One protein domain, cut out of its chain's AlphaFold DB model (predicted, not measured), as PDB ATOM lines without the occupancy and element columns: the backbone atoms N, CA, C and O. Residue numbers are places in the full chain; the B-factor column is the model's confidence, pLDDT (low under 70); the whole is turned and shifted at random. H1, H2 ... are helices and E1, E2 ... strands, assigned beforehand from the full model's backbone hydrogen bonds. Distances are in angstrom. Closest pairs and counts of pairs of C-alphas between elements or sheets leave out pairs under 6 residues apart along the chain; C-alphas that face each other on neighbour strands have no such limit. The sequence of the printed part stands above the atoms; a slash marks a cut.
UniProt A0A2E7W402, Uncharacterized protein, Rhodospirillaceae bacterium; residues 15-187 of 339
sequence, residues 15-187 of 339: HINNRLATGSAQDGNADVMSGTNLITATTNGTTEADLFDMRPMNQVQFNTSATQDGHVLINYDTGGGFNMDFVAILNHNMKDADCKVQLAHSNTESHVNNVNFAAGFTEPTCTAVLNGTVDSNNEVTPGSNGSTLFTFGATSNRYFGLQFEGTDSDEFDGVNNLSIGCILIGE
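This is residues 15 to 187 of the 339 residues of an uncharacterized protein of Rhodospirillaceae bacterium (UniProt A0A2E7W402). What shape? Two antiparallel sheets, E1-E3-E8-E5 and E6-E7-E4-E9, lie partly face to face as a sandwich with little regular structure; H1 and H2 pack by E9. What is printed? Of 173 residues, 69 are in named elements, mostly strand. It is compact, with radius of gyration of the C-alphas 14.5 A, and spans 42 by 36 by 31 A.

Which elements? In order, H1 is residues 15-21, E1 30-32, H2 48-52, E2 60-62, E3 72-77, E4 84-92, E5 99-106, E6 127-130, E7 146-155, E8 159-166 and E9 182-187. Where are the ends? C-alpha 15 is at (-29.727, -9.334, -28.189), C-alpha 187 at (-24.024, -11.412, -32.522).

Which strands pair? N 74 of E3 and O 162 of E8 are 2.8 A apart, N 87 of E4 and O 150 of E7 3.0 A, within hydrogen-bond range. Where is H1? C-alphas 15 of H1 and 186 of E9 are closest, 4.7 A apart.

Which links are long? Among them is E5 to E6. Where is confidence low? Only residue 44 is under 70.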
ATOM      1  N   HIS A  15     -29.765  -8.820 -29.550       94.19
ATOM      2  CA  HIS A  15     -29.727  -9.334 -28.189       94.19
ATOM      3  C   HIS A  15     -30.647  -8.544 -27.248       94.19
ATOM      4  O   HIS A  15     -31.214  -9.134 -26.326       94.19
ATOM      5  N   ILE A  16     -30.870  -7.245 -27.493       94.06
ATOM      6  CA  ILE A  16     -31.759  -6.416 -26.661       94.06
ATOM      7  C   ILE A  16     -33.155  -7.045 -26.618       94.06
ATOM      8  O   ILE A  16     -33.655  -7.400 -25.552       94.06
ATOM      9  N   ASN A  17     -33.755  -7.298 -27.777       93.62
ATOM     10  CA  ASN A  17     -35.097  -7.855 -27.884       93.62
ATOM     11  C   ASN A  17     -35.196  -9.292 -27.379       93.62
ATOM     12  O   ASN A  17     -36.233  -9.687 -26.843       93.62
ATOM     13  N   ASN A  18     -34.119 -10.073 -27.475       92.81
ATOM     14  CA  ASN A  18     -34.068 -11.385 -26.838       92.81
ATOM     15  C   ASN A  18     -34.216 -11.280 -25.309       92.81
ATOM     16  O   ASN A  18     -34.983 -12.031 -24.691       92.81
ATOM     17  N   ARG A  19     -33.512 -10.321 -24.699       90.75
ATOM     18  CA  ARG A  19     -33.559 -10.044 -23.259       90.75
ATOM     19  C   ARG A  19     -34.919  -9.501 -22.832       90.75
ATOM     20  O   ARG A  19     -35.469  -9.981 -21.839       90.75
ATOM     21  N   LEU A  20     -35.497  -8.584 -23.605       91.25
ATOM     22  CA  LEU A  20     -36.847  -8.069 -23.359       91.25
ATOM     23  C   LEU A  20     -37.894  -9.193 -23.420       91.25
ATOM     24  O   LEU A  20     -38.720  -9.332 -22.519       91.25
ATOM     25  N   ALA A  21     -37.808 -10.080 -24.417       90.62
ATOM     26  CA  ALA A  21     -38.716 -11.222 -24.556       90.62
ATOM     27  C   ALA A  21     -38.577 -12.270 -23.434       90.62
ATOM     28  O   ALA A  21     -39.511 -13.032 -23.181       90.62
ATOM     29  N   THR A  22     -37.427 -12.322 -22.756       87.50
ATOM     30  CA  THR A  22     -37.179 -13.214 -21.609       87.50
ATOM     31  C   THR A  22     -37.453 -12.552 -20.255       87.50
ATOM     32  O   THR A  22     -37.262 -13.189 -19.219       87.50
ATOM     33  N   GLY A  23     -37.973 -11.319 -20.253       83.94
ATOM     34  CA  GLY A  23     -38.431 -10.622 -19.052       83.94
ATOM     35  C   GLY A  23     -37.408  -9.676 -18.421       83.94
ATOM     36  O   GLY A  23     -37.612  -9.264 -17.280       83.94
ATOM     37  N   SER A  24     -36.326  -9.324 -19.123       84.31
ATOM     38  CA  SER A  24     -35.494  -8.183 -18.715       84.31
ATOM     39  C   SER A  24     -36.264  -6.887 -18.969       84.31
ATOM     40  O   SER A  24     -36.930  -6.767 -19.997       84.31
ATOM     41  N   ALA A  25     -36.189  -5.929 -18.045       70.69
ATOM     42  CA  ALA A  25     -36.705  -4.589 -18.303       70.69
ATOM     43  C   ALA A  25     -35.855  -3.901 -19.386       70.69
ATOM     44  O   ALA A  25     -34.693  -4.259 -19.572       70.69
ATOM     45  N   GLN A  26     -36.446  -2.948 -20.111       79.19
ATOM     46  CA  GLN A  26     -35.688  -2.043 -20.980       79.19
ATOM     47  C   GLN A  26     -34.996  -0.981 -20.124       79.19
ATOM     48  O   GLN A  26     -33.774  -0.881 -20.151       79.19
ATOM     49  N   ASP A  27     -35.774  -0.277 -19.305       74.56
ATOM     50  CA  ASP A  27     -35.284   0.717 -18.348       74.56
ATOM     51  C   ASP A  27     -34.212   0.123 -17.410       74.56
ATOM     52  O   ASP A  27     -34.392  -0.955 -16.832       74.56
ATOM     53  N   GLY A  28     -33.077   0.817 -17.316       75.44
ATOM     54  CA  GLY A  28     -31.882   0.409 -16.573       75.44
ATOM     55  C   GLY A  28     -30.992  -0.637 -17.259       75.44
ATOM     56  O   GLY A  28     -29.916  -0.939 -16.744       75.44
ATOM     57  N   ASN A  29     -31.407  -1.197 -18.401       83.25
ATOM     58  CA  ASN A  29     -30.644  -2.209 -19.137       83.25
ATOM     59  C   ASN A  29     -30.323  -1.806 -20.577       83.25
ATOM     60  O   ASN A  29     -29.291  -2.235 -21.071       83.25
ATOM     61  N   ALA A  30     -31.181  -1.043 -21.248       89.00
ATOM     62  CA  ALA A  30     -30.947  -0.426 -22.549       89.00
ATOM     63  C   ALA A  30     -31.553   0.981 -22.499       89.00
ATOM     64  O   ALA A  30     -32.771   1.121 -22.616       89.00
ATOM     65  N   ASP A  31     -30.728   1.994 -22.249       90.94
ATOM     66  CA  ASP A  31     -31.199   3.317 -21.825       90.94
ATOM     67  C   ASP A  31     -30.522   4.451 -22.602       90.94
ATOM     68  O   ASP A  31     -29.366   4.333 -23.020       90.94
ATOM     69  N   VAL A  32     -31.242   5.560 -22.786       93.06
ATOM     70  CA  VAL A  32     -30.679   6.820 -23.271       93.06
ATOM     71  C   VAL A  32     -30.213   7.625 -22.059       93.06
ATOM     72  O   VAL A  32     -30.992   8.205 -21.303       93.06
ATOM     73  N   MET A  33     -28.899   7.710 -21.891       93.38
ATOM     74  CA  MET A  33     -28.277   8.321 -20.723       93.38
ATOM     75  C   MET A  33     -28.607   9.812 -20.604       93.38
ATOM     76  O   MET A  33     -28.476  10.578 -21.559       93.38
ATOM     77  N   SER A  34     -28.929  10.247 -19.384       91.50
ATOM     78  CA  SER A  34     -29.102  11.660 -19.030       91.50
ATOM     79  C   SER A  34     -27.937  12.191 -18.197       91.50
ATOM     80  O   SER A  34     -27.305  11.460 -17.435       91.50
ATOM     81  N   GLY A  35     -27.638  13.486 -18.319       91.00
ATOM     82  CA  GLY A  35     -26.547  14.103 -17.572       91.00
ATOM     83  C   GLY A  35     -26.030  15.392 -18.198       91.00
ATOM     84  O   GLY A  35     -26.691  16.026 -19.019       91.00
ATOM     85  N   THR A  36     -24.835  15.802 -17.781       90.94
ATOM     86  CA  THR A  36     -24.153  16.965 -18.358       90.94
ATOM     87  C   THR A  36     -23.712  16.657 -19.784       90.94
ATOM     88  O   THR A  36     -23.057  15.648 -20.017       90.94
ATOM     89  N   ASN A  37     -24.044  17.556 -20.711       91.44
ATOM     90  CA  ASN A  37     -23.741  17.441 -22.138       91.44
ATOM     91  C   ASN A  37     -24.384  16.237 -22.856       91.44
ATOM     92  O   ASN A  37     -23.941  15.848 -23.934       91.44
ATOM     93  N   LEU A  38     -25.442  15.668 -22.267       94.44
ATOM     94  CA  LEU A  38     -26.230  14.583 -22.847       94.44
ATOM     95  C   LEU A  38     -27.616  15.072 -23.272       94.44
ATOM     96  O   LEU A  38     -28.286  15.810 -22.545       94.44
ATOM     97  N   ILE A  39     -28.053  14.635 -24.449       93.94
ATOM     98  CA  ILE A  39     -29.333  14.973 -25.064       93.94
ATOM     99  C   ILE A  39     -30.284  13.792 -24.885       93.94
ATOM    100  O   ILE A  39     -30.142  12.761 -25.536       93.94
ATOM    101  N   THR A  40     -31.299  13.969 -24.040       86.00
ATOM    102  CA  THR A  40     -32.355  12.962 -23.809       86.00
ATOM    103  C   THR A  40     -33.735  13.409 -24.263       86.00
ATOM    104  O   THR A  40     -34.690  12.636 -24.234       86.00
ATOM    105  N   ALA A  41     -33.870  14.672 -24.671       70.94
ATOM    106  CA  ALA A  41     -35.142  15.220 -25.104       70.94
ATOM    107  C   ALA A  41     -35.533  14.623 -26.459       70.94
ATOM    108  O   ALA A  41     -35.052  15.069 -27.508       70.94
ATOM    109  N   THR A  42     -36.433  13.642 -26.420       74.06
ATOM    110  CA  THR A  42     -37.124  13.161 -27.607       74.06
ATOM    111  C   THR A  42     -38.215  14.155 -28.000       74.06
ATOM    112  O   THR A  42     -38.981  14.657 -27.170       74.06
ATOM    113  N   THR A  43     -38.283  14.504 -29.280       70.75
ATOM    114  CA  THR A  43     -39.341  15.367 -29.819       70.75
ATOM    115  C   THR A  43     -40.445  14.521 -30.463       70.75
ATOM    116  O   THR A  43     -40.335  13.306 -30.634       70.75
ATOM    117  N   ASN A  44     -41.568  15.163 -30.801       69.88
ATOM    118  CA  ASN A  44     -42.678  14.555 -31.548       69.88
ATOM    119  C   ASN A  44     -43.398  13.375 -30.862       69.88
ATOM    120  O   ASN A  44     -44.043  12.577 -31.535       69.88
ATOM    121  N   GLY A  45     -43.346  13.288 -29.527       76.00
ATOM    122  CA  GLY A  45     -44.088  12.276 -28.760       76.00
ATOM    123  C   GLY A  45     -43.515  10.860 -28.860       76.00
ATOM    124  O   GLY A  45     -44.211   9.911 -28.513       76.00
ATOM    125  N   THR A  46     -42.275  10.739 -29.334       81.56
ATOM    126  CA  THR A  46     -41.513   9.485 -29.369       81.56
ATOM    127  C   THR A  46     -40.854   9.232 -28.019       81.56
ATOM    128  O   THR A  46     -40.624  10.164 -27.242       81.56
ATOM    129  N   THR A  47     -40.566   7.974 -27.720       87.81
ATOM    130  CA  THR A  47     -39.920   7.547 -26.478       87.81
ATOM    131  C   THR A  47     -38.633   6.801 -26.794       87.81
ATOM    132  O   THR A  47     -38.497   6.224 -27.867       87.81
ATOM    133  N   GLU A  48     -37.689   6.769 -25.859       88.38
ATOM    134  CA  GLU A  48     -36.476   5.953 -26.008       88.38
ATOM    135  C   GLU A  48     -36.777   4.469 -26.266       88.38
ATOM    136  O   GLU A  48     -36.041   3.815 -26.996       88.38
ATOM    137  N   ALA A  49     -37.892   3.951 -25.739       88.31
ATOM    138  CA  ALA A  49     -38.299   2.565 -25.926       88.31
ATOM    139  C   ALA A  49     -38.557   2.236 -27.405       88.31
ATOM    140  O   ALA A  49     -38.354   1.095 -27.822       88.31
ATOM    141  N   ASP A  50     -38.945   3.235 -28.205       92.06
ATOM    142  CA  ASP A  50     -39.161   3.073 -29.643       92.06
ATOM    143  C   ASP A  50     -37.838   2.777 -30.386       92.06
ATOM    144  O   ASP A  50     -37.864   2.136 -31.429       92.06
ATOM    145  N   LEU A  51     -36.661   3.113 -29.827       92.94
ATOM    146  CA  LEU A  51     -35.361   2.717 -30.402       92.94
ATOM    147  C   LEU A  51     -35.160   1.196 -30.408       92.94
ATOM    148  O   LEU A  51     -34.377   0.675 -31.209       92.94
ATOM    149  N   PHE A  52     -35.846   0.485 -29.515       93.00
ATOM    150  CA  PHE A  52     -35.648  -0.940 -29.264       93.00
ATOM    151  C   PHE A  52     -36.879  -1.782 -29.629       93.00
ATOM    152  O   PHE A  52     -36.877  -2.987 -29.389       93.00
ATOM    153  N   ASP A  53     -37.917  -1.188 -30.228       90.56
ATOM    154  CA  ASP A  53     -39.209  -1.842 -30.497       90.56
ATOM    155  C   ASP A  53     -39.228  -2.733 -31.760       90.56
ATOM    156  O   ASP A  53     -40.250  -3.355 -32.076       90.56
ATOM    157  N   MET A  54     -38.105  -2.804 -32.485       92.50
ATOM    158  CA  MET A  54     -37.940  -3.512 -33.760       92.50
ATOM    159  C   MET A  54     -38.855  -3.015 -34.887       92.50
ATOM    160  O   MET A  54     -39.125  -3.750 -35.844       92.50
ATOM    161  N   ARG A  55     -39.308  -1.760 -34.829       93.12
ATOM    162  CA  ARG A  55     -40.087  -1.097 -35.879       93.12
ATOM    163  C   ARG A  55     -39.319   0.109 -36.410       93.12
ATOM    164  O   ARG A  55     -39.680   1.243 -36.125       93.12
ATOM    165  N   PRO A  56     -38.340  -0.098 -37.311       93.56
ATOM    166  CA  PRO A  56     -37.511   0.978 -37.858       93.56
ATOM    167  C   PRO A  56     -38.258   2.190 -38.441       93.56
ATOM    168  O   PRO A  56     -37.671   3.252 -38.589       93.56
ATOM    169  N   MET A  57     -39.536   2.069 -38.804       91.50
ATOM    170  CA  MET A  57     -40.337   3.199 -39.295       91.50
ATOM    171  C   MET A  57     -40.726   4.201 -38.187       91.50
ATOM    172  O   MET A  57     -41.039   5.354 -38.500       91.50
ATOM    173  N   ASN A  58     -40.694   3.781 -36.918       91.81
ATOM    174  CA  ASN A  58     -40.986   4.585 -35.733       91.81
ATOM    175  C   ASN A  58     -39.736   5.368 -35.302       91.81
ATOM    176  O   ASN A  58     -39.069   5.021 -34.337       91.81
ATOM    177  N   GLN A  59     -39.387   6.417 -36.044       93.06
ATOM    178  CA  GLN A  59     -38.182   7.195 -35.749       93.06
ATOM    179  C   GLN A  59     -38.302   8.002 -34.461       93.06
ATOM    180  O   GLN A  59     -39.182   8.853 -34.350       93.06
ATOM    181  N   VAL A  60     -37.346   7.810 -33.557       94.56
ATOM    182  CA  VAL A  60     -37.088   8.671 -32.401       94.56
ATOM    183  C   VAL A  60     -36.230   9.841 -32.845       94.56
ATOM    184  O   VAL A  60     -35.198   9.639 -33.481       94.56
ATOM    185  N   GLN A  61     -36.651  11.063 -32.519       94.44
ATOM    186  CA  GLN A  61     -35.925  12.285 -32.862       94.44
ATOM    187  C   GLN A  61     -35.343  12.938 -31.609       94.44
ATOM    188  O   GLN A  61     -36.071  13.187 -30.654       94.44
ATOM    189  N   PHE A  62     -34.061  13.286 -31.658       95.00
ATOM    190  CA  PHE A  62     -33.335  14.012 -30.622       95.00
ATOM    191  C   PHE A  62     -33.179  15.476 -31.026       95.00
ATOM    192  O   PHE A  62     -32.905  15.776 -32.185       95.00
ATOM    193  N   ASN A  63     -33.333  16.404 -30.081       93.06
ATOM    194  CA  ASN A  63     -33.240  17.843 -30.354       93.06
ATOM    195  C   ASN A  63     -31.785  18.347 -30.507       93.06
ATOM    196  O   ASN A  63     -31.357  19.242 -29.777       93.06
ATOM    197  N   THR A  64     -31.015  17.748 -31.417       95.00
ATOM    198  CA  THR A  64     -29.584  18.022 -31.625       95.00
ATOM    199  C   THR A  64     -29.304  19.380 -32.264       95.00
ATOM    200  O   THR A  64     -28.305  20.003 -31.934       95.00
ATOM    201  N   SER A  65     -30.199  19.912 -33.098       93.81
ATOM    202  CA  SER A  65     -29.978  21.210 -33.755       93.81
ATOM    203  C   SER A  65     -29.996  22.396 -32.783       93.81
ATOM    204  O   SER A  65     -29.400  23.442 -33.054       93.81
ATOM    205  N   ALA A  66     -30.655  22.228 -31.630       91.81
ATOM    206  CA  ALA A  66     -30.688  23.209 -30.547       91.81
ATOM    207  C   ALA A  66     -29.523  23.064 -29.549       91.81
ATOM    208  O   ALA A  66     -29.265  24.003 -28.795       91.81
ATOM    209  N   THR A  67     -28.844  21.915 -29.548       92.44
ATOM    210  CA  THR A  67     -27.726  21.578 -28.653       92.44
ATOM    211  C   THR A  67     -26.651  20.870 -29.475       92.44
ATOM    212  O   THR A  67     -26.466  19.660 -29.360       92.44
ATOM    213  N   GLN A  68     -26.010  21.617 -30.375       94.81
ATOM    214  CA  GLN A  68     -25.125  21.043 -31.393       94.81
ATOM    215  C   GLN A  68     -23.897  20.367 -30.775       94.81
ATOM    216  O   GLN A  68     -23.474  19.342 -31.283       94.81
ATOM    217  N   ASP A  69     -23.405  20.878 -29.646       94.25
ATOM    218  CA  ASP A  69     -22.268  20.370 -28.865       94.25
ATOM    219  C   ASP A  69     -22.623  19.232 -27.883       94.25
ATOM    220  O   ASP A  69     -21.765  18.712 -27.156       94.25
ATOM    221  N   GLY A  70     -23.906  18.869 -27.809       94.50
ATOM    222  CA  GLY A  70     -24.386  17.783 -26.965       94.50
ATOM    223  C   GLY A  70     -24.148  16.413 -27.594       94.50
ATOM    224  O   GLY A  70     -23.795  16.295 -28.759       94.50
ATOM    225  N   HIS A  71     -24.366  15.358 -26.812       96.06
ATOM    226  CA  HIS A  71     -24.168  13.973 -27.247       96.06
ATOM    227  C   HIS A  71     -25.427  13.158 -26.958       96.06
ATOM    228  O   HIS A  71     -26.076  13.359 -25.930       96.06
ATOM    229  N   VAL A  72     -25.773  12.207 -27.821       96.62
ATOM    230  CA  VAL A  72     -26.781  11.186 -27.493       96.62
ATOM    231  C   VAL A  72     -26.023   9.925 -27.109       96.62
ATOM    232  O   VAL A  72     -25.312   9.364 -27.934       96.62
ATOM    233  N   LEU A  73     -26.151   9.482 -25.861       96.38
ATOM    234  CA  LEU A  73     -25.448   8.301 -25.365       96.38
ATOM    235  C   LEU A  73     -26.455   7.218 -25.011       96.38
ATOM    236  O   LEU A  73     -27.347   7.438 -24.199       96.38
ATOM    237  N   ILE A  74     -26.276   6.044 -25.598       95.50
ATOM    238  CA  ILE A  74     -27.074   4.860 -25.303       95.50
ATOM    239  C   ILE A  74     -26.195   3.872 -24.562       95.50
ATOM    240  O   ILE A  74     -25.113   3.533 -25.045       95.50
ATOM    241  N   ASN A  75     -26.664   3.390 -23.416       94.31
ATOM    242  CA  ASN A  75     -26.016   2.294 -22.718       94.31
ATOM    243  C   ASN A  75     -26.756   0.978 -22.951       94.31
ATOM    244  O   ASN A  75     -27.951   0.946 -23.249       94.31
ATOM    245  N   TYR A  76     -26.023  -0.120 -22.813       94.88
ATOM    246  CA  TYR A  76     -26.601  -1.446 -22.826       94.88
ATOM    247  C   TYR A  76     -25.881  -2.391 -21.862       94.88
ATOM    248  O   TYR A  76     -24.675  -2.603 -21.974       94.88
ATOM    249  N   ASP A  77     -26.628  -2.993 -20.937       94.50
ATOM    250  CA  ASP A  77     -26.209  -4.082 -20.058       94.50
ATOM    251  C   ASP A  77     -26.713  -5.425 -20.609       94.50
ATOM    252  O   ASP A  77     -27.895  -5.770 -20.507       94.50
ATOM    253  N   THR A  78     -25.792  -6.234 -21.136       91.25
ATOM    254  CA  THR A  78     -26.085  -7.575 -21.666       91.25
ATOM    255  C   THR A  78     -26.498  -8.578 -20.583       91.25
ATOM    256  O   THR A  78     -27.013  -9.651 -20.892       91.25
ATOM    257  N   GLY A  79     -26.247  -8.278 -19.306       87.56
ATOM    258  CA  GLY A  79     -26.276  -9.241 -18.205       87.56
ATOM    259  C   GLY A  79     -24.989 -10.072 -18.078       87.56
ATOM    260  O   GLY A  79     -24.849 -10.815 -17.105       87.56
ATOM    261  N   GLY A  80     -24.034  -9.900 -19.003       84.62
ATOM    262  CA  GLY A  80     -22.731 -10.566 -19.048       84.62
ATOM    263  C   GLY A  80     -22.757 -11.964 -19.679       84.62
ATOM    264  O   GLY A  80     -23.750 -12.680 -19.603       84.62
ATOM    265  N   GLY A  81     -21.631 -12.373 -20.277       82.62
ATOM    266  CA  GLY A  81     -21.433 -13.742 -20.782       82.62
ATOM    267  C   GLY A  81     -22.040 -14.046 -22.157       82.62
ATOM    268  O   GLY A  81     -21.959 -15.191 -22.601       82.62
ATOM    269  N   PHE A  82     -22.600 -13.040 -22.832       88.06
ATOM    270  CA  PHE A  82     -23.091 -13.127 -24.207       88.06
ATOM    271  C   PHE A  82     -22.122 -12.427 -25.148       88.06
ATOM    272  O   PHE A  82     -21.696 -11.308 -24.861       88.06
ATOM    273  N   ASN A  83     -21.783 -13.081 -26.256       90.88
ATOM    274  CA  ASN A  83     -20.958 -12.472 -27.285       90.88
ATOM    275  C   ASN A  83     -21.767 -11.438 -28.067       90.88
ATOM    276  O   ASN A  83     -22.932 -11.660 -28.405       90.88
ATOM    277  N   MET A  84     -21.106 -10.324 -28.359       93.81
ATOM    278  CA  MET A  84     -21.601  -9.240 -29.190       93.81
ATOM    279  C   MET A  84     -20.510  -8.877 -30.193       93.81
ATOM    280  O   MET A  84     -19.332  -8.836 -29.825       93.81
ATOM    281  N   ASP A  85     -20.887  -8.615 -31.439       96.31
ATOM    282  CA  ASP A  85     -19.940  -8.337 -32.522       96.31
ATOM    283  C   ASP A  85     -20.492  -7.444 -33.647       96.31
ATOM    284  O   ASP A  85     -19.783  -7.176 -34.623       96.31
ATOM    285  N   PHE A  86     -21.731  -6.961 -33.532       97.75
ATOM    286  CA  PHE A  86     -22.296  -6.015 -34.487       97.75
ATOM    287  C   PHE A  86     -23.193  -4.972 -33.826       97.75
ATOM    288  O   PHE A  86     -23.797  -5.208 -32.778       97.75
ATOM    289  N   VAL A  87     -23.310  -3.833 -34.506       98.25
ATOM    290  CA  VAL A  87     -24.314  -2.799 -34.253       98.25
ATOM    291  C   VAL A  87     -24.962  -2.430 -35.582       98.25
ATOM    292  O   VAL A  87     -24.275  -2.199 -36.582       98.25
ATOM    293  N   ALA A  88     -26.290  -2.363 -35.594       98.12
ATOM    294  CA  ALA A  88     -27.058  -1.843 -36.712       98.12
ATOM    295  C   ALA A  88     -27.900  -0.655 -36.261       98.12
ATOM    296  O   ALA A  88     -28.628  -0.741 -35.276       98.12
ATOM    297  N   ILE A  89     -27.836   0.434 -37.015       97.81
ATOM    298  CA  ILE A  89     -28.653   1.627 -36.815       97.81
ATOM    299  C   ILE A  89     -29.566   1.705 -38.030       97.81
ATOM    300  O   ILE A  89     -29.102   1.864 -39.158       97.81
ATOM    301  N   LEU A  90     -30.865   1.515 -37.829       96.94
ATOM    302  CA  LEU A  90     -31.842   1.366 -38.901       96.94
ATOM    303  C   LEU A  90     -32.665   2.635 -39.084       96.94
ATOM    304  O   LEU A  90     -33.089   3.253 -38.109       96.94
ATOM    305  N   ASN A  91     -32.933   2.970 -40.350       95.81
ATOM    306  CA  ASN A  91     -33.754   4.106 -40.771       95.81
ATOM    307  C   ASN A  91     -33.406   5.402 -40.013       95.81
ATOM    308  O   ASN A  91     -34.230   5.959 -39.292       95.81
ATOM    309  N   HIS A  92     -32.163   5.851 -40.139       96.06
ATOM    310  CA  HIS A  92     -31.649   7.077 -39.544       96.06
ATOM    311  C   HIS A  92     -31.447   8.185 -40.584       96.06
ATOM    312  O   HIS A  92     -31.263   7.919 -41.776       96.06
ATOM    313  N   ASN A  93     -31.370   9.430 -40.110       96.25
ATOM    314  CA  ASN A  93     -30.948  10.593 -40.901       96.25
ATOM    315  C   ASN A  93     -29.552  11.127 -40.515       96.25
ATOM    316  O   ASN A  93     -29.259  12.295 -40.746       96.25
ATOM    317  N   MET A  94     -28.693  10.292 -39.916       97.06
ATOM    318  CA  MET A  94     -27.356  10.703 -39.448       97.06
ATOM    319  C   MET A  94     -26.523  11.487 -40.475       97.06
ATOM    320  O   MET A  94     -25.735  12.326 -40.063       97.06
ATOM    321  N   LYS A  95     -26.685  11.259 -41.790       95.88
ATOM    322  CA  LYS A  95     -25.924  12.023 -42.786       95.88
ATOM    323  C   LYS A  95     -26.388  13.478 -42.881       95.88
ATOM    324  O   LYS A  95     -25.546  14.346 -43.057       95.88
ATOM    325  N   ASP A  96     -27.693  13.726 -42.781       96.00
ATOM    326  CA  ASP A  96     -28.251  15.085 -42.802       96.00
ATOM    327  C   ASP A  96     -28.079  15.797 -41.456       96.00
ATOM    328  O   ASP A  96     -27.997  17.017 -41.425       96.00
ATOM    329  N   ALA A  97     -28.038  15.045 -40.352       96.62
ATOM    330  CA  ALA A  97     -27.799  15.574 -39.008       96.62
ATOM    331  C   ALA A  97     -26.302  15.788 -38.690       96.62
ATOM    332  O   ALA A  97     -25.971  16.085 -37.545       96.62
ATOM    333  N   ASP A  98     -25.413  15.580 -39.671       97.06
ATOM    334  CA  ASP A  98     -23.951  15.594 -39.528       97.06
ATOM    335  C   ASP A  98     -23.456  14.778 -38.326       97.06
ATOM    336  O   ASP A  98     -22.660  15.239 -37.519       97.06
ATOM    337  N   CYS A  99     -23.933  13.539 -38.217       97.56
ATOM    338  CA  CYS A  99     -23.713  12.662 -37.075       97.56
ATOM    339  C   CYS A  99     -22.775  11.487 -37.390       97.56
ATOM    340  O   CYS A  99     -22.907  10.812 -38.418       97.56
ATOM    341  N   LYS A 100     -21.884  11.196 -36.440       97.38
ATOM    342  CA  LYS A 100     -21.077   9.973 -36.338       97.38
ATOM    343  C   LYS A 100     -21.427   9.214 -35.059       97.38
ATOM    344  O   LYS A 100     -22.095   9.746 -34.172       97.38
ATOM    345  N   VAL A 101     -21.005   7.954 -34.982       97.75
ATOM    346  CA  VAL A 101     -21.208   7.106 -33.802       97.75
ATOM    347  C   VAL A 101     -19.910   6.438 -33.362       97.75
ATOM    348  O   VAL A 101     -19.186   5.873 -34.181       97.75
ATOM    349  N   GLN A 102     -19.653   6.453 -32.060       95.88
ATOM    350  CA  GLN A 102     -18.560   5.746 -31.407       95.88
ATOM    351  C   GLN A 102     -19.119   4.602 -30.553       95.88
ATOM    352  O   GLN A 102     -20.168   4.729 -29.915       95.88
ATOM    353  N   LEU A 103     -18.412   3.472 -30.537       96.81
ATOM    354  CA  LEU A 103     -18.739   2.303 -29.725       96.81
ATOM    355  C   LEU A 103     -17.680   2.113 -28.634       96.81
ATOM    356  O   LEU A 103     -16.488   2.097 -28.916       96.81
ATOM    357  N   ALA A 104     -18.124   1.856 -27.410       96.81
ATOM    358  CA  ALA A 104     -17.276   1.429 -26.304       96.81
ATOM    359  C   ALA A 104     -17.857   0.194 -25.617       96.81
ATOM    360  O   ALA A 104     -19.072   0.014 -25.556       96.81
ATOM    361  N   HIS A 105     -16.995  -0.646 -25.041       95.94
ATOM    362  CA  HIS A 105     -17.438  -1.752 -24.191       95.94
ATOM    363  C   HIS A 105     -16.547  -1.960 -22.965       95.94
ATOM    364  O   HIS A 105     -15.346  -1.685 -22.966       95.94
ATOM    365  N   SER A 106     -17.128  -2.489 -21.887       96.00
ATOM    366  CA  SER A 106     -16.451  -2.698 -20.602       96.00
ATOM    367  C   SER A 106     -17.168  -3.740 -19.735       96.00
ATOM    368  O   SER A 106     -18.342  -4.036 -19.927       96.00
ATOM    369  N   ASN A 107     -16.477  -4.280 -18.730       94.94
ATOM    370  CA  ASN A 107     -17.114  -5.024 -17.631       94.94
ATOM    371  C   ASN A 107     -17.534  -4.116 -16.464       94.94
ATOM    372  O   ASN A 107     -18.050  -4.595 -15.458       94.94
ATOM    373  N   THR A 108     -17.318  -2.807 -16.592       95.06
ATOM    374  CA  THR A 108     -17.676  -1.792 -15.603       95.06
ATOM    375  C   THR A 108     -18.544  -0.728 -16.254       95.06
ATOM    376  O   THR A 108     -18.107  -0.058 -17.187       95.06
ATOM    377  N   GLU A 109     -19.756  -0.567 -15.732       93.31
ATOM    378  CA  GLU A 109     -20.791   0.323 -16.260       93.31
ATOM    379  C   GLU A 109     -20.329   1.782 -16.371       93.31
ATOM    380  O   GLU A 109     -20.482   2.422 -17.407       93.31
ATOM    381  N   SER A 110     -19.660   2.299 -15.337       94.06
ATOM    382  CA  SER A 110     -19.200   3.691 -15.317       94.06
ATOM    383  C   SER A 110     -18.162   4.019 -16.393       94.06
ATOM    384  O   SER A 110     -17.847   5.190 -16.576       94.06
ATOM    385  N   HIS A 111     -17.594   3.021 -17.080       95.44
ATOM    386  CA  HIS A 111     -16.692   3.263 -18.206       95.44
ATOM    387  C   HIS A 111     -17.448   3.670 -19.474       95.44
ATOM    388  O   HIS A 111     -16.863   4.356 -20.299       95.44
ATOM    389  N   VAL A 112     -18.723   3.288 -19.621       94.81
ATOM    390  CA  VAL A 112     -19.505   3.520 -20.850       94.81
ATOM    391  C   VAL A 112     -20.658   4.519 -20.684       94.81
ATOM    392  O   VAL A 112     -21.264   4.902 -21.673       94.81
ATOM    393  N   ASN A 113     -20.938   4.976 -19.458       93.31
ATOM    394  CA  ASN A 113     -22.072   5.862 -19.138       93.31
ATOM    395  C   ASN A 113     -21.729   7.371 -19.123       93.31
ATOM    396  O   ASN A 113     -22.557   8.180 -18.707       93.31
ATOM    397  N   ASN A 114     -20.520   7.761 -19.537       92.06
ATOM    398  CA  ASN A 114     -20.079   9.159 -19.565       92.06
ATOM    399  C   ASN A 114     -19.828   9.615 -21.001       92.06
ATOM    400  O   ASN A 114     -19.394   8.813 -21.824       92.06
ATOM    401  N   VAL A 115     -20.011  10.914 -21.255       92.88
ATOM    402  CA  VAL A 115     -19.569  11.555 -22.503       92.88
ATOM    403  C   VAL A 115     -18.081  11.282 -22.721       92.88
ATOM    404  O   VAL A 115     -17.286  11.418 -21.786       92.88
ATOM    405  N   ASN A 116     -17.731  10.886 -23.942       92.38
ATOM    406  CA  ASN A 116     -16.401  10.455 -24.389       92.38
ATOM    407  C   ASN A 116     -15.862   9.221 -23.662       92.38
ATOM    408  O   ASN A 116     -14.671   8.919 -23.747       92.38
ATOM    409  N   PHE A 117     -16.748   8.518 -22.952       93.88
ATOM    410  CA  PHE A 117     -16.460   7.364 -22.115       93.88
ATOM    411  C   PHE A 117     -15.453   7.669 -20.984       93.88
ATOM    412  O   PHE A 117     -14.671   8.620 -21.004       93.88
ATOM    413  N   ALA A 118     -15.486   6.890 -19.903       91.19
ATOM    414  CA  ALA A 118     -14.517   7.066 -18.817       91.19
ATOM    415  C   ALA A 118     -13.265   6.221 -19.069       91.19
ATOM    416  O   ALA A 118     -13.330   5.168 -19.701       91.19
ATOM    417  N   ALA A 119     -12.124   6.629 -18.508       89.25
ATOM    418  CA  ALA A 119     -10.887   5.859 -18.607       89.25
ATOM    419  C   ALA A 119     -11.098   4.378 -18.230       89.25
ATOM    420  O   ALA A 119     -11.712   4.072 -17.208       89.25
ATOM    421  N   GLY A 120     -10.554   3.465 -19.042       84.19
ATOM    422  CA  GLY A 120     -10.683   2.019 -18.832       84.19
ATOM    423  C   GLY A 120     -11.787   1.337 -19.646       84.19
ATOM    424  O   GLY A 120     -11.997   0.134 -19.471       84.19
ATOM    425  N   PHE A 121     -12.483   2.055 -20.534       89.00
ATOM    426  CA  PHE A 121     -13.248   1.419 -21.608       89.00
ATOM    427  C   PHE A 121     -12.316   0.768 -22.641       89.00
ATOM    428  O   PHE A 121     -11.134   1.103 -22.738       89.00
ATOM    429  N   THR A 122     -12.842  -0.196 -23.394       89.12
ATOM    430  CA  THR A 122     -12.194  -0.692 -24.609       89.12
ATOM    431  C   THR A 122     -12.927  -0.124 -25.808       89.12
ATOM    432  O   THR A 122     -14.141  -0.295 -25.926       89.12
ATOM    433  N   GLU A 123     -12.177   0.536 -26.679       88.38
ATOM    434  CA  GLU A 123     -12.638   0.904 -28.008       88.38
ATOM    435  C   GLU A 123     -12.359  -0.263 -28.962       88.38
ATOM    436  O   GLU A 123     -11.194  -0.643 -29.146       88.38
ATOM    437  N   PRO A 124     -13.394  -0.900 -29.525       92.44
ATOM    438  CA  PRO A 124     -13.191  -1.968 -30.479       92.44
ATOM    439  C   PRO A 124     -12.766  -1.411 -31.840       92.44
ATOM    440  O   PRO A 124     -13.225  -0.360 -32.279       92.44
ATOM    441  N   THR A 125     -11.959  -2.179 -32.573       94.81
ATOM    442  CA  THR A 125     -11.718  -1.898 -33.992       94.81
ATOM    443  C   THR A 125     -12.977  -2.200 -34.800       94.81
ATOM    444  O   THR A 125     -13.289  -3.364 -35.073       94.81
ATOM    445  N   CYS A 126     -13.698  -1.149 -35.176       96.50
ATOM    446  CA  CYS A 126     -14.907  -1.239 -35.985       96.50
ATOM    447  C   CYS A 126     -14.579  -1.517 -37.460       96.50
ATOM    448  O   CYS A 126     -13.571  -1.074 -38.007       96.50
ATOM    449  N   THR A 127     -15.462  -2.244 -38.138       96.69
ATOM    450  CA  THR A 127     -15.441  -2.462 -39.589       96.69
ATOM    451  C   THR A 127     -16.818  -2.137 -40.144       96.69
ATOM    452  O   THR A 127     -17.798  -2.803 -39.807       96.69
ATOM    453  N   ALA A 128     -16.905  -1.121 -41.002       96.12
ATOM    454  CA  ALA A 128     -18.148  -0.793 -41.685       96.12
ATOM    455  C   ALA A 128     -18.526  -1.917 -42.659       96.12
ATOM    456  O   ALA A 128     -17.720  -2.336 -43.491       96.12
ATOM    457  N   VAL A 129     -19.765  -2.393 -42.554       96.06
ATOM    458  CA  VAL A 129     -20.332  -3.428 -43.430       96.06
ATOM    459  C   VAL A 129     -21.272  -2.794 -44.449       96.06
ATOM    460  O   VAL A 129     -21.225  -3.130 -45.633       96.06
ATOM    461  N   LEU A 130     -22.107  -1.851 -44.001       95.56
ATOM    462  CA  LEU A 130     -23.072  -1.155 -44.840       95.56
ATOM    463  C   LEU A 130     -23.157   0.329 -44.482       95.56
ATOM    464  O   LEU A 130     -23.254   0.673 -43.306       95.56
ATOM    465  N   ASN A 131     -23.205   1.173 -45.520       94.75
ATOM    466  CA  ASN A 131     -23.510   2.605 -45.438       94.75
ATOM    467  C   ASN A 131     -22.672   3.373 -44.401       94.75
ATOM    468  O   ASN A 131     -23.209   4.137 -43.611       94.75
ATOM    469  N   GLY A 132     -21.350   3.223 -44.410       94.75
ATOM    470  CA  GLY A 132     -20.501   4.034 -43.547       94.75
ATOM    471  C   GLY A 132     -19.017   3.839 -43.786       94.75
ATOM    472  O   GLY A 132     -18.596   2.930 -44.502       94.75
ATOM    473  N   THR A 133     -18.231   4.712 -43.174       96.56
ATOM    474  CA  THR A 133     -16.773   4.621 -43.091       96.56
ATOM    475  C   THR A 133     -16.349   4.643 -41.635       96.56
ATOM    476  O   THR A 133     -17.004   5.294 -40.826       96.56
ATOM    477  N   VAL A 134     -15.255   3.952 -41.323       96.69
ATOM    478  CA  VAL A 134     -14.621   3.984 -40.001       96.69
ATOM    479  C   VAL A 134     -13.369   4.844 -40.100       96.69
ATOM    480  O   VAL A 134     -12.585   4.658 -41.036       96.69
ATOM    481  N   ASP A 135     -13.203   5.790 -39.187       93.75
ATOM    482  CA  ASP A 135     -12.038   6.671 -39.155       93.75
ATOM    483  C   ASP A 135     -10.904   6.132 -38.255       93.75
ATOM    484  O   ASP A 135     -10.905   4.972 -37.835       93.75
ATOM    485  N   SER A 136      -9.885   6.955 -37.989       90.94
ATOM    486  CA  SER A 136      -8.753   6.564 -37.136       90.94
ATOM    487  C   SER A 136      -9.091   6.446 -35.650       90.94
ATOM    488  O   SER A 136      -8.309   5.837 -34.919       90.94
ATOM    489  N   ASN A 137     -10.213   7.017 -35.219       89.31
ATOM    490  CA  ASN A 137     -10.726   6.963 -33.857       89.31
ATOM    491  C   ASN A 137     -11.781   5.855 -33.702       89.31
ATOM    492  O   ASN A 137     -12.498   5.824 -32.718       89.31
ATOM    493  N   ASN A 138     -11.913   4.947 -34.678       93.25
ATOM    494  CA  ASN A 138     -12.963   3.923 -34.706       93.25
ATOM    495  C   ASN A 138     -14.398   4.488 -34.693       93.25
ATOM    496  O   ASN A 138     -15.347   3.756 -34.388       93.25
ATOM    497  N   GLU A 139     -14.573   5.749 -35.086       95.25
ATOM    498  CA  GLU A 139     -15.873   6.397 -35.222       95.25
ATOM    499  C   GLU A 139     -16.477   6.023 -36.581       95.25
ATOM    500  O   GLU A 139     -15.812   6.031 -37.622       95.25
ATOM    501  N   VAL A 140     -17.762   5.672 -36.585       97.75
ATOM    502  CA  VAL A 140     -18.494   5.280 -37.789       97.75
ATOM    503  C   VAL A 140     -19.309   6.466 -38.283       97.75
ATOM    504  O   VAL A 140     -20.235   6.924 -37.617       97.75
ATOM    505  N   THR A 141     -18.998   6.940 -39.487       97.62
ATOM    506  CA  THR A 141     -19.741   8.021 -40.149       97.62
ATOM    507  C   THR A 141     -20.529   7.464 -41.333       97.62
ATOM    508  O   THR A 141     -19.916   6.936 -42.271       97.62
ATOM    509  N   PRO A 142     -21.870   7.560 -41.337       96.25
ATOM    510  CA  PRO A 142     -22.669   7.098 -42.460       96.25
ATOM    511  C   PRO A 142     -22.447   7.896 -43.746       96.25
ATOM    512  O   PRO A 142     -22.327   9.121 -43.738       96.25
ATOM    513  N   GLY A 143     -22.453   7.202 -44.888       94.69
ATOM    514  CA  GLY A 143     -22.329   7.844 -46.204       94.69
ATOM    515  C   GLY A 143     -23.632   8.480 -46.701       94.69
ATOM    516  O   GLY A 143     -23.606   9.398 -47.522       94.69
ATOM    517  N   SER A 144     -24.775   7.993 -46.214       94.12
ATOM    518  CA  SER A 144     -26.120   8.439 -46.585       94.12
ATOM    519  C   SER A 144     -27.142   8.164 -45.472       94.12
ATOM    520  O   SER A 144     -26.868   7.409 -44.536       94.12
ATOM    521  N   ASN A 145     -28.333   8.761 -45.570       94.69
ATOM    522  CA  ASN A 145     -29.470   8.401 -44.715       94.69
ATOM    523  C   ASN A 145     -30.020   7.024 -45.100       94.69
ATOM    524  O   ASN A 145     -30.057   6.674 -46.283       94.69
ATOM    525  N   GLY A 146     -30.520   6.275 -44.121       94.44
ATOM    526  CA  GLY A 146     -30.999   4.912 -44.334       94.44
ATOM    527  C   GLY A 146     -30.597   4.004 -43.186       94.44
ATOM    528  O   GLY A 146     -30.927   4.292 -42.045       94.44
ATOM    529  N   SER A 147     -29.920   2.899 -43.480       95.88
ATOM    530  CA  SER A 147     -29.477   1.945 -42.463       95.88
ATOM    531  C   SER A 147     -27.964   1.784 -42.500       95.88
ATOM    532  O   SER A 147     -27.407   1.547 -43.568       95.88
ATOM    533  N   THR A 148     -27.316   1.859 -41.343       97.19
ATOM    534  CA  THR A 148     -25.877   1.636 -41.163       97.19
ATOM    535  C   THR A 148     -25.656   0.350 -40.383       97.19
ATOM    536  O   THR A 148     -26.361   0.075 -39.414       97.19
ATOM    537  N   LEU A 149     -24.682  -0.451 -40.807       97.94
ATOM    538  CA  LEU A 149     -24.297  -1.694 -40.139       97.94
ATOM    539  C   LEU A 149     -22.778  -1.760 -40.057       97.94
ATOM    540  O   LEU A 149     -22.088  -1.590 -41.065       97.94
ATOM    541  N   PHE A 150     -22.262  -2.054 -38.873       97.94
ATOM    542  CA  PHE A 150     -20.840  -2.274 -38.654       97.94
ATOM    543  C   PHE A 150     -20.614  -3.421 -37.671       97.94
ATOM    544  O   PHE A 150     -21.476  -3.757 -36.859       97.94
ATOM    545  N   THR A 151     -19.446  -4.043 -37.784       97.69
ATOM    546  CA  THR A 151     -19.019  -5.172 -36.951       97.69
ATOM    547  C   THR A 151     -17.741  -4.841 -36.202       97.69
ATOM    548  O   THR A 151     -16.999  -3.942 -36.596       97.69
ATOM    549  N   PHE A 152     -17.448  -5.604 -35.163       97.19
ATOM    550  CA  PHE A 152     -16.223  -5.520 -34.378       97.19
ATOM    551  C   PHE A 152     -15.791  -6.918 -33.915       97.19
ATOM    552  O   PHE A 152     -16.469  -7.911 -34.171       97.19
ATOM    553  N   GLY A 153     -14.625  -7.021 -33.273       95.75
ATOM    554  CA  GLY A 153     -14.172  -8.289 -32.700       95.75
ATOM    555  C   GLY A 153     -15.110  -8.762 -31.588       95.75
ATOM    556  O   GLY A 153     -15.372  -8.005 -30.656       95.75
ATOM    557  N   ALA A 154     -15.582 -10.009 -31.678       94.19
ATOM    558  CA  ALA A 154     -16.521 -10.570 -30.712       94.19
ATOM    559  C   ALA A 154     -16.006 -10.456 -29.270       94.19
ATOM    560  O   ALA A 154     -14.856 -10.786 -28.966       94.19
ATOM    561  N   THR A 155     -16.874  -9.990 -28.376       93.69
ATOM    562  CA  THR A 155     -16.560  -9.793 -26.960       93.69
ATOM    563  C   THR A 155     -17.759 -10.124 -26.087       93.69
ATOM    564  O   THR A 155     -18.902  -9.881 -26.465       93.69
ATOM    565  N   SER A 156     -17.484 -10.647 -24.893       92.88
ATOM    566  CA  SER A 156     -18.493 -10.991 -23.890       92.88
ATOM    567  C   SER A 156     -18.591  -9.962 -22.759       92.88
ATOM    568  O   SER A 156     -19.018 -10.299 -21.647       92.88
ATOM    569  N   ASN A 157     -18.103  -8.738 -22.994       94.12
ATOM    570  CA  ASN A 157     -18.188  -7.663 -22.012       94.12
ATOM    571  C   ASN A 157     -19.646  -7.378 -21.642       94.12
ATOM    572  O   ASN A 157     -20.563  -7.544 -22.443       94.12
ATOM    573  N   ARG A 158     -19.868  -6.966 -20.395       93.75
ATOM    574  CA  ARG A 158     -21.227  -6.752 -19.893       93.75
ATOM    575  C   ARG A 158     -21.874  -5.470 -20.419       93.75
ATOM    576  O   ARG A 158     -23.044  -5.498 -20.777       93.75
ATOM    577  N   TYR A 159     -21.125  -4.376 -20.449       96.12
ATOM    578  CA  TYR A 159     -21.653  -3.047 -20.739       96.12
ATOM    579  C   TYR A 159     -21.146  -2.533 -22.079       96.12
ATOM    580  O   TYR A 159     -19.944  -2.602 -22.351       96.12
ATOM    581  N   PHE A 160     -22.054  -1.980 -22.872       96.56
ATOM    582  CA  PHE A 160     -21.787  -1.321 -24.145       96.56
ATOM    583  C   PHE A 160     -22.306   0.114 -24.098       96.56
ATOM    584  O   PHE A 160     -23.345   0.375 -23.498       96.56
ATOM    585  N   GLY A 161     -21.572   1.028 -24.720       96.81
ATOM    586  CA  GLY A 161     -21.955   2.423 -24.905       96.81
ATOM    587  C   GLY A 161     -21.908   2.783 -26.381       96.81
ATOM    588  O   GLY A 161     -20.913   2.503 -27.048       96.81
ATOM    589  N   LEU A 162     -22.978   3.391 -26.882       97.06
ATOM    590  CA  LEU A 162     -23.065   3.975 -28.216       97.06
ATOM    591  C   LEU A 162     -23.225   5.483 -28.061       97.06
ATOM    592  O   LEU A 162     -24.278   5.945 -27.623       97.06
ATOM    593  N   GLN A 163     -22.185   6.234 -28.400       97.00
ATOM    594  CA  GLN A 163     -22.205   7.692 -28.366       97.00
ATOM    595  C   GLN A 163     -22.409   8.225 -29.778       97.00
ATOM    596  O   GLN A 163     -21.631   7.914 -30.673       97.00
ATOM    597  N   PHE A 164     -23.448   9.028 -29.968       97.88
ATOM    598  CA  PHE A 164     -23.684   9.791 -31.182       97.88
ATOM    599  C   PHE A 164     -23.310  11.244 -30.933       97.88
ATOM    600  O   PHE A 164     -23.749  11.844 -29.946       97.88
ATOM    601  N   GLU A 165     -22.551  11.802 -31.861       96.62
ATOM    602  CA  GLU A 165     -22.055  13.174 -31.802       96.62
ATOM    603  C   GLU A 165     -21.880  13.740 -33.214       96.62
ATOM    604  O   GLU A 165     -22.061  13.032 -34.215       96.62
ATOM    605  N   GLY A 166     -21.567  15.028 -33.286       96.62
ATOM    606  CA  GLY A 166     -21.353  15.737 -34.535       96.62
ATOM    607  C   GLY A 166     -20.103  15.318 -35.301       96.62
ATOM    608  O   GLY A 166     -19.136  14.825 -34.735       96.62
ATOM    609  N   THR A 167     -20.081  15.533 -36.613       94.00
ATOM    610  CA  THR A 167     -18.914  15.217 -37.459       94.00
ATOM    611  C   THR A 167     -17.942  16.383 -37.616       94.00
ATOM    612  O   THR A 167     -16.758  16.144 -37.859       94.00
ATOM    613  N   ASP A 168     -18.405  17.626 -37.466       86.94
ATOM    614  CA  ASP A 168     -17.571  18.827 -37.565       86.94
ATOM    615  C   ASP A 168     -17.293  19.379 -36.168       86.94
ATOM    616  O   ASP A 168     -18.164  19.969 -35.542       86.94
ATOM    617  N   SER A 169     -16.076  19.166 -35.662       88.06
ATOM    618  CA  SER A 169     -15.683  19.605 -34.311       88.06
ATOM    619  C   SER A 169     -16.626  19.102 -33.204       88.06
ATOM    620  O   SER A 169     -16.837  19.790 -32.209       88.06
ATOM    621  N   ASP A 170     -17.178  17.901 -33.406       89.69
ATOM    622  CA  ASP A 170     -18.165  17.236 -32.549       89.69
ATOM    623  C   ASP A 170     -19.529  17.961 -32.460       89.69
ATOM    624  O   ASP A 170     -20.351  17.639 -31.605       89.69
ATOM    625  N   GLU A 171     -19.820  18.882 -33.394       95.50
ATOM    626  CA  GLU A 171     -21.096  19.602 -33.496       95.50
ATOM    627  C   GLU A 171     -22.072  18.969 -34.511       95.50
ATOM    628  O   GLU A 171     -21.713  18.666 -35.655       95.50
ATOM    629  N   PHE A 172     -23.314  18.725 -34.085       97.19
ATOM    630  CA  PHE A 172     -24.410  18.298 -34.963       97.19
ATOM    631  C   PHE A 172     -24.848  19.415 -35.922       97.19
ATOM    632  O   PHE A 172     -24.654  20.600 -35.650       97.19
ATOM    633  N   ASP A 173     -25.552  19.051 -36.999       96.44
ATOM    634  CA  ASP A 173     -26.135  20.039 -37.911       96.44
ATOM    635  C   ASP A 173     -27.136  20.968 -37.194       96.44
ATOM    636  O   ASP A 173     -28.030  20.547 -36.453       96.44
ATOM    637  N   GLY A 174     -27.026  22.267 -37.476       95.25
ATOM    638  CA  GLY A 174     -27.853  23.302 -36.858       95.25
ATOM    639  C   GLY A 174     -29.281  23.405 -37.396       95.25
ATOM    640  O   GLY A 174     -30.036  24.272 -36.949       95.25
ATOM    641  N   VAL A 175     -29.668  22.557 -38.352       94.56
ATOM    642  CA  VAL A 175     -31.007  22.549 -38.958       94.56
ATOM    643  C   VAL A 175     -31.714  21.211 -38.739       94.56
ATOM    644  O   VAL A 175     -32.885  21.184 -38.351       94.56
ATOM    645  N   ASN A 176     -31.025  20.100 -38.975       94.62
ATOM    646  CA  ASN A 176     -31.574  18.756 -38.975       94.62
ATOM    647  C   ASN A 176     -31.301  18.053 -37.644       94.62
ATOM    648  O   ASN A 176     -30.177  17.705 -37.301       94.62
ATOM    649  N   ASN A 177     -32.378  17.768 -36.922       94.94
ATOM    650  CA  ASN A 177     -32.325  16.938 -35.726       94.94
ATOM    651  C   ASN A 177     -31.995  15.476 -36.060       94.94
ATOM    652  O   ASN A 177     -32.600  14.899 -36.974       94.94
ATOM    653  N   LEU A 178     -31.112  14.852 -35.276       96.38
ATOM    654  CA  LEU A 178     -30.843  13.416 -35.354       96.38
ATOM    655  C   LEU A 178     -32.133  12.630 -35.111       96.38
ATOM    656  O   LEU A 178     -32.867  12.871 -34.159       96.38
ATOM    657  N   SER A 179     -32.406  11.679 -35.991       95.75
ATOM    658  CA  SER A 179     -33.565  10.801 -35.971       95.75
ATOM    659  C   SER A 179     -33.109   9.376 -36.279       95.75
ATOM    660  O   SER A 179     -32.387   9.156 -37.254       95.75
ATOM    661  N   ILE A 180     -33.520   8.412 -35.453       96.62
ATOM    662  CA  ILE A 180     -33.128   6.999 -35.547       96.62
ATOM    663  C   ILE A 180     -34.374   6.128 -35.419       96.62
ATOM    664  O   ILE A 180     -35.164   6.308 -34.501       96.62
ATOM    665  N   GLY A 181     -34.548   5.185 -36.343       95.25
ATOM    666  CA  GLY A 181     -35.661   4.240 -36.341       95.25
ATOM    667  C   GLY A 181     -35.527   3.149 -35.292       95.25
ATOM    668  O   GLY A 181     -36.427   2.935 -34.499       95.25
ATOM    669  N   CYS A 182     -34.419   2.414 -35.329       94.06
ATOM    670  CA  CYS A 182     -34.178   1.313 -34.401       94.06
ATOM    671  C   CYS A 182     -32.680   1.030 -34.293       94.06
ATOM    672  O   CYS A 182     -31.948   1.200 -35.272       94.06
ATOM    673  N   ILE A 183     -32.230   0.580 -33.125       97.00
ATOM    674  CA  ILE A 183     -30.854   0.151 -32.886       97.00
ATOM    675  C   ILE A 183     -30.857  -1.321 -32.503       97.00
ATOM    676  O   ILE A 183     -31.576  -1.742 -31.601       97.00
ATOM    677  N   LEU A 184     -30.020  -2.086 -33.196       97.25
ATOM    678  CA  LEU A 184     -29.760  -3.486 -32.907       97.25
ATOM    679  C   LEU A 184     -28.320  -3.629 -32.444       97.25
ATOM    680  O   LEU A 184     -27.410  -3.084 -33.072       97.25
ATOM    681  N   ILE A 185     -28.111  -4.420 -31.405       96.56
ATOM    682  CA  ILE A 185     -26.780  -4.839 -30.975       96.56
ATOM    683  C   ILE A 185     -26.854  -6.323 -30.643       96.56
ATOM    684  O   ILE A 185     -27.766  -6.783 -29.951       96.56
ATOM    685  N   GLY A 186     -25.917  -7.104 -31.165       95.69
ATOM    686  CA  GLY A 186     -25.985  -8.550 -31.004       95.69
ATOM    687  C   GLY A 186     -24.770  -9.277 -31.537       95.69
ATOM    688  O   GLY A 186     -23.695  -8.699 -31.686       95.69
ATOM    689  N   GLU A 187     -24.989 -10.549 -31.850       94.50
ATOM    690  CA  GLU A 187     -24.024 -11.412 -32.522       94.50
ATOM    691  C   GLU A 187     -24.527 -11.775 -33.912       94.50
ATOM    692  O   GLU A 187     -25.727 -12.009 -34.120       94.50
TER     693      GLU A 187